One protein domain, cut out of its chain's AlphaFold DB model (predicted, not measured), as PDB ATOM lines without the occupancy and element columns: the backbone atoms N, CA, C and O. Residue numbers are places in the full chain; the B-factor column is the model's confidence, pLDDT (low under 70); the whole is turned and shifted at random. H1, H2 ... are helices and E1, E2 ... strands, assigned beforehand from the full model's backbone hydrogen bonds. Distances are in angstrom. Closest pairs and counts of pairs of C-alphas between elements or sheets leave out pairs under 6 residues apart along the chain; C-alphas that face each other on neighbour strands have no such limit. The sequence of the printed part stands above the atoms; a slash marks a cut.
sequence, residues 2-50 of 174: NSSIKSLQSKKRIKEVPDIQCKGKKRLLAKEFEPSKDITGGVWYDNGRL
ATOM      1  N   ASN A   2      34.064  32.848 -26.290       67.81
ATOM      2  CA  ASN A   2      33.034  32.107 -25.531       67.81
ATOM      3  C   ASN A   2      32.250  31.049 -26.343       67.81
ATOM      4  O   ASN A   2      31.896  30.008 -25.797       67.81
ATOM      5  N   SER A   3      32.002  31.261 -27.644       70.12
ATOM      6  CA  SER A   3      31.329  30.257 -28.493       70.12
ATOM      7  C   SER A   3      32.188  29.008 -28.725       70.12
ATOM      8  O   SER A   3      31.684  27.886 -28.681       70.12
ATOM      9  N   SER A   4      33.498  29.191 -28.903       74.00
ATOM     10  CA  SER A   4      34.474  28.118 -29.094       74.00
ATOM     11  C   SER A   4      34.623  27.263 -27.832       74.00
ATOM     12  O   SER A   4      34.634  26.040 -27.927       74.00
ATOM     13  N   ILE A   5      34.645  27.891 -26.648       75.50
ATOM     14  CA  ILE A   5      34.694  27.192 -25.353       75.50
ATOM     15  C   ILE A   5      33.440  26.331 -25.156       75.50
ATOM     16  O   ILE A   5      33.559  25.145 -24.857       75.50
ATOM     17  N   LYS A   6      32.244  26.876 -25.422       75.44
ATOM     18  CA  LYS A   6      30.987  26.111 -25.341       75.44
ATOM     19  C   LYS A   6      30.948  24.934 -26.324       75.44
ATOM     20  O   LYS A   6      30.466  23.861 -25.970       75.44
ATOM     21  N   SER A   7      31.490  25.098 -27.534       77.25
ATOM     22  CA  SER A   7      31.598  24.007 -28.517       77.25
ATOM     23  C   SER A   7      32.592  22.918 -28.086       77.25
ATOM     24  O   SER A   7      32.361  21.733 -28.312       77.25
ATOM     25  N   LEU A   8      33.693  23.291 -27.428       71.69
ATOM     26  CA  LEU A   8      34.675  22.341 -26.896       71.69
ATOM     27  C   LEU A   8      34.159  21.607 -25.643       71.69
ATOM     28  O   LEU A   8      34.460  20.425 -25.465       71.69
ATOM     29  N   GLN A   9      33.343  22.270 -24.816       74.62
ATOM     30  CA  GLN A   9      32.622  21.652 -23.697       74.62
ATOM     31  C   GLN A   9      31.549  20.673 -24.187       74.62
ATOM     32  O   GLN A   9      31.490  19.543 -23.702       74.62
ATOM     33  N   SER A  10      30.743  21.050 -25.190       75.38
ATOM     34  CA  SER A  10      29.714  20.160 -25.752       75.38
ATOM     35  C   SER A  10      30.318  18.936 -26.442       75.38
ATOM     36  O   SER A  10      29.797  17.831 -26.315       75.38
ATOM     37  N   LYS A  11      31.491  19.095 -27.071       81.56
ATOM     38  CA  LYS A  11      32.298  17.991 -27.616       81.56
ATOM     39  C   LYS A  11      33.049  17.188 -26.542       81.56
ATOM     40  O   LYS A  11      33.800  16.281 -26.893       81.56
ATOM     41  N   LYS A  12      32.869  17.504 -25.250       74.31
ATOM     42  CA  LYS A  12      33.524  16.865 -24.094       74.31
ATOM     43  C   LYS A  12      35.056  16.807 -24.225       74.31
ATOM     44  O   LYS A  12      35.661  15.821 -23.821       74.31
ATOM     45  N   ARG A  13      35.688  17.831 -24.806       72.81
ATOM     46  CA  ARG A  13      37.158  17.925 -24.940       72.81
ATOM     47  C   ARG A  13      37.803  18.644 -23.755       72.81
ATOM     48  O   ARG A  13      38.950  18.380 -23.428       72.81
ATOM     49  N   ILE A  14      37.060  19.534 -23.105       80.56
ATOM     50  CA  ILE A  14      37.523  20.327 -21.962       80.56
ATOM     51  C   ILE A  14      36.514  20.238 -20.814       80.56
ATOM     52  O   ILE A  14      35.310  20.118 -21.052       80.56
ATOM     53  N   LYS A  15      37.007  20.299 -19.579       74.62
ATOM     54  CA  LYS A  15      36.235  20.343 -18.334       74.62
ATOM     55  C   LYS A  15      36.608  21.585 -17.529       74.62
ATOM     56  O   LYS A  15      37.745  22.046 -17.573       74.62
ATOM     57  N   GLU A  16      35.642  22.130 -16.805       74.38
ATOM     58  CA  GLU A  16      35.894  23.189 -15.829       74.38
ATOM     59  C   GLU A  16      36.287  22.561 -14.497       74.38
ATOM     60  O   GLU A  16      35.578  21.694 -13.989       74.38
ATOM     61  N   VAL A  17      37.403  23.008 -13.932       72.88
ATOM     62  CA  VAL A  17      37.889  22.585 -12.620       72.88
ATOM     63  C   VAL A  17      37.878  23.802 -11.689       72.88
ATOM     64  O   VAL A  17      38.296  24.891 -12.110       72.88
ATOM     65  N   PRO A  18      37.371  23.664 -10.450       68.56
ATOM     66  CA  PRO A  18      37.490  24.716  -9.453       68.56
ATOM     67  C   PRO A  18      38.963  24.956  -9.109       68.56
ATOM     68  O   PRO A  18      39.753  24.019  -9.036       68.56
ATOM     69  N   ASP A  19      39.322  26.218  -8.903       73.62
ATOM     70  CA  ASP A  19      40.652  26.620  -8.459       73.62
ATOM     71  C   ASP A  19      40.561  27.121  -7.014       73.62
ATOM     72  O   ASP A  19      39.922  28.142  -6.742       73.62
ATOM     73  N   ILE A  20      41.179  26.390  -6.082       70.19
ATOM     74  CA  ILE A  20      41.181  26.750  -4.656       70.19
ATOM     75  C   ILE A  20      41.977  28.031  -4.370       70.19
ATOM     76  O   ILE A  20      41.674  28.745  -3.413       70.19
ATOM     77  N   GLN A  21      42.986  28.335  -5.194       70.00
ATOM     78  CA  GLN A  21      43.852  29.503  -5.032       70.00
ATOM     79  C   GLN A  21      43.164  30.756  -5.583       70.00
ATOM     80  O   GLN A  21      43.313  31.850  -5.039       70.00
ATOM     81  N   CYS A  22      42.365  30.600  -6.642       65.75
ATOM     82  CA  CYS A  22      41.615  31.676  -7.285       65.75
ATOM     83  C   CYS A  22      40.100  31.507  -7.105       65.75
ATOM     84  O   CYS A  22      39.380  31.146  -8.041       65.75
ATOM     85  N   LYS A  23      39.593  31.861  -5.914       62.75
ATOM     86  CA  LYS A  23      38.151  31.851  -5.611       62.75
ATOM     87  C   LYS A  23      37.353  32.605  -6.687       62.75
ATOM     88  O   LYS A  23      37.547  33.798  -6.901       62.75
ATOM     89  N   GLY A  24      36.449  31.893  -7.364       60.78
ATOM     90  CA  GLY A  24      35.534  32.440  -8.376       60.78
ATOM     91  C   GLY A  24      35.974  32.279  -9.837       60.78
ATOM     92  O   GLY A  24      35.142  32.461 -10.727       60.78
ATOM     93  N   LYS A  25      37.226  31.886 -10.121       67.62
ATOM     94  CA  LYS A  25      37.688  31.592 -11.490       67.62
ATOM     95  C   LYS A  25      37.831  30.086 -11.682       67.62
ATOM     96  O   LYS A  25      38.624  29.439 -11.013       67.62
ATOM     97  N   LYS A  26      37.072  29.528 -12.623       69.94
ATOM     98  CA  LYS A  26      37.207  28.124 -13.024       69.94
ATOM     99  C   LYS A  26      38.298  28.005 -14.080       69.94
ATOM    100  O   LYS A  26      38.302  28.769 -15.048       69.94
ATOM    101  N   ARG A  27      39.214  27.053 -13.912       73.31
ATOM    102  CA  ARG A  27      40.232  26.745 -14.921       73.31
ATOM    103  C   ARG A  27      39.691  25.696 -15.884       73.31
ATOM    104  O   ARG A  27      39.031  24.744 -15.476       73.31
ATOM    105  N   LEU A  28      39.950  25.887 -17.174       76.06
ATOM    106  CA  LEU A  28      39.618  24.905 -18.200       76.06
ATOM    107  C   LEU A  28      40.777  23.919 -18.301       76.06
ATOM    108  O   LEU A  28      41.897  24.313 -18.613       76.06
ATOM    109  N   LEU A  29      40.499  22.651 -18.028       78.94
ATOM    110  CA  LEU A  29      41.445  21.554 -18.168       78.94
ATOM    111  C   LEU A  29      40.972  20.645 -19.300       78.94
ATOM    112  O   LEU A  29      39.769  20.443 -19.471       78.94
ATOM    113  N   ALA A  30      41.890  20.090 -20.085       78.31
ATOM    114  CA  ALA A  30      41.504  19.092 -21.073       78.31
ATOM    115  C   ALA A  30      40.949  17.843 -20.362       78.31
ATOM    116  O   ALA A  30      41.350  17.515 -19.242       78.31
ATOM    117  N   LYS A  31      39.949  17.188 -20.957       72.56
ATOM    118  CA  LYS A  31      39.165  16.151 -20.266       72.56
ATOM    119  C   LYS A  31      40.030  14.963 -19.837       72.56
ATOM    120  O   LYS A  31      39.778  14.388 -18.780       72.56
ATOM    121  N   GLU A  32      41.024  14.642 -20.651       74.81
ATOM    122  CA  GLU A  32      42.000  13.572 -20.473       74.81
ATOM    123  C   GLU A  32      42.949  13.772 -19.282       74.81
ATOM    124  O   GLU A  32      43.517  12.793 -18.811       74.81
ATOM    125  N   PHE A  33      43.099  14.994 -18.760       72.69
ATOM    126  CA  PHE A  33      43.998  15.259 -17.637       72.69
ATOM    127  C   PHE A  33      43.258  15.281 -16.305       72.69
ATOM    128  O   PHE A  33      42.214  15.926 -16.155       72.69
ATOM    129  N   GLU A  34      43.817  14.613 -15.302       67.44
ATOM    130  CA  GLU A  34      43.384  14.751 -13.917       67.44
ATOM    131  C   GLU A  34      43.944  16.051 -13.328       67.44
ATOM    132  O   GLU A  34      45.128  16.351 -13.496       67.44
ATOM    133  N   PRO A  35      43.103  16.876 -12.688       68.19
ATOM    134  CA  PRO A  35      43.583  18.089 -12.050       68.19
ATOM    135  C   PRO A  35      44.495  17.746 -10.874       68.19
ATOM    136  O   PRO A  35      44.208  16.833 -10.100       68.19
ATOM    137  N   SER A  36      45.586  18.496 -10.716       70.00
ATOM    138  CA  SER A  36      46.494  18.278  -9.594       70.00
ATOM    139  C   SER A  36      45.809  18.581  -8.257       70.00
ATOM    140  O   SER A  36      44.899  19.419  -8.160       70.00
ATOM    141  N   LYS A  37      46.279  17.904  -7.203       67.44
ATOM    142  CA  LYS A  37      45.821  18.125  -5.823       67.44
ATOM    143  C   LYS A  37      46.062  19.571  -5.370       67.44
ATOM    144  O   LYS A  37      45.251  20.100  -4.623       67.44
ATOM    145  N   ASP A  38      47.086  20.239  -5.904       64.81
ATOM    146  CA  ASP A  38      47.392  21.650  -5.617       64.81
ATOM    147  C   ASP A  38      46.323  22.630  -6.123       64.81
ATOM    148  O   ASP A  38      46.183  23.731  -5.592       64.81
ATOM    149  N   ILE A  39      45.579  22.247  -7.169       65.00
ATOM    150  CA  ILE A  39      44.543  23.088  -7.786       65.00
ATOM    151  C   ILE A  39      43.166  22.773  -7.196       65.00
ATOM    152  O   ILE A  39      42.354  23.677  -7.007       65.00
ATOM    153  N   THR A  40      42.904  21.499  -6.901       65.81
ATOM    154  CA  THR A  40      41.606  21.026  -6.389       65.81
ATOM    155  C   THR A  40      41.505  21.035  -4.871       65.81
ATOM    156  O   THR A  40      40.397  21.083  -4.355       65.81
ATOM    157  N   GLY A  41      42.635  21.020  -4.163       68.06
ATOM    158  CA  GLY A  41      42.704  20.984  -2.702       68.06
ATOM    159  C   GLY A  41      42.642  19.575  -2.114       68.06
ATOM    160  O   GLY A  41      42.707  19.411  -0.898       68.06
ATOM    161  N   GLY A  42      42.558  18.548  -2.965       78.12
ATOM    162  CA  GLY A  42      42.474  17.153  -2.541       78.12
ATOM    163  C   GLY A  42      41.151  16.820  -1.845       78.12
ATOM    164  O   GLY A  42      40.135  17.462  -2.085       78.12
ATOM    165  N   VAL A  43      41.171  15.806  -0.975       79.06
ATOM    166  CA  VAL A  43      39.968  15.262  -0.304       79.06
ATOM    167  C   VAL A  43      39.307  16.231   0.678       79.06
ATOM    168  O   VAL A  43      38.197  15.987   1.127       79.06
ATOM    169  N   TRP A  44      39.987  17.322   1.032       83.38
ATOM    170  CA  TRP A  44      39.474  18.321   1.967       83.38
ATOM    171  C   TRP A  44      38.505  19.307   1.319       83.38
ATOM    172  O   TRP A  44      37.868  20.082   2.028       83.38
ATOM    173  N   TYR A  45      38.431  19.324  -0.013       81.75
ATOM    174  CA  TYR A  45      37.632  20.281  -0.761       81.75
ATOM    175  C   TYR A  45      36.569  19.565  -1.584       81.75
ATOM    176  O   TYR A  45      36.887  18.740  -2.436       81.75
ATOM    177  N   ASP A  46      35.318  19.974  -1.401       76.50
ATOM    178  CA  ASP A  46      34.227  19.635  -2.303       76.50
ATOM    179  C   ASP A  46      33.845  20.867  -3.130       76.50
ATOM    180  O   ASP A  46      33.643  21.970  -2.613       76.50
ATOM    181  N   ASN A  47      33.795  20.708  -4.454       69.56
ATOM    182  CA  ASN A  47      33.416  21.767  -5.396       69.56
ATOM    183  C   ASN A  47      34.164  23.111  -5.212       69.56
ATOM    184  O   ASN A  47      33.614  24.191  -5.448       69.56
ATOM    185  N   GLY A  48      35.439  23.064  -4.809       70.88
ATOM    186  CA  GLY A  48      36.271  24.255  -4.591       70.88
ATOM    187  C   GLY A  48      36.023  24.978  -3.265       70.88
ATOM    188  O   GLY A  48      36.522  26.090  -3.072       70.88
ATOM    189  N   ARG A  49      35.264  24.377  -2.345       77.75
ATOM    190  CA  ARG A  49      35.101  24.840  -0.964       77.75
ATOM    191  C   ARG A  49      35.665  23.800  -0.013       77.75
ATOM    192  O   ARG A  49      35.503  22.610  -0.243       77.75
ATOM    193  N   LEU A  50      36.318  24.265   1.047       82.00
ATOM    194  CA  LEU A  50      36.789  23.387   2.109       82.00
ATOM    195  C   LEU A  50      35.575  22.768   2.808       82.00
ATOM    196  O   LEU A  50      34.703  23.504   3.280       82.00
TER     197      LEU A  50
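AT A GLANCE: This is residues 2 to 50 of the 174 residues of an uncharacterized protein of Opuntia streptacantha (UniProt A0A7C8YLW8). A small two-stranded hairpin, E1 and E2, makes the middle of the domain, with the helix H1 at one end of it and the very short helix H2 at the other. The last residues, 41 to 50, fold back on themselves at the same end as H2, where residues 45 to 46 pair with residues 49 to 50 as strands do, antiparallel. The printed part has 49 residues, with two named helices and two named strands in the order H1, E1, E2, H2; the sheet, E1 - E2, is antiparallel, and the class is mixed, helices and strands, with under half of the residues in named elements. The whole is only just compact, close to loose, with a radius of gyration of the C-alphas of 11.5 A, and its C-alphas span 32 by 21 by 13 A.

IN THESE COORDINATES: E1 is residues 14 to 18, 13.3 A from first to last C-alpha, beginning at C-alpha 14 at (37.523, 20.327, -21.962). E2 is residues 26 to 30, 12.8 A long. H1 is residues 2 to 10, 12.4 A long, with C-alpha 2 at (33.034, 32.107, -25.531). H2 is residues 37 to 40, 5.1 A long, ending at C-alpha 40 at (41.606, 21.026, -6.389).

HOW THE PARTS SIT: E1 and E2 form a hairpin of antiparallel neighbour strands, with 144 degrees between their N-to-C directions. C-alphas 14 and 30 face each other at 4.3 A, and C-alphas 18 and 26 at 4.9 A. Across the pair, N 15 and O 29 are within hydrogen-bond range at 2.8 A, and N 27 and O 17 at 3.0 A. The closest C-alphas of H1 and E1 are those of Leu 8 and Ile 14, 6.0 A apart. The closest C-alphas of E1 and H2 are those of Pro 18 and Thr 40, 6.3 A apart. H1 is apart from E2 and from H2. In H1 every O i to N i+4 pair is within hydrogen-bond range; H2, with 4 residues, is too short for such a pair, and its one O i to N i+3 pair is not within range.

THE WHOLE: The two C-alphas farthest apart are those of Ser 3 and Trp 44, at 33.7 A, and the first and last printed C-alphas, of Asn 2 and Leu 50, are 29.2 A apart. The printed part has no cut. The link from H1 to E1 is tight, with 3 residues; those from E1 to E2, with 7 residues, and from E2 to H2, with 6, are short. The mean pLDDT of the printed part is 72.7, and 15 residues are under 70, among them residues 22 to 26 and 37 to 41.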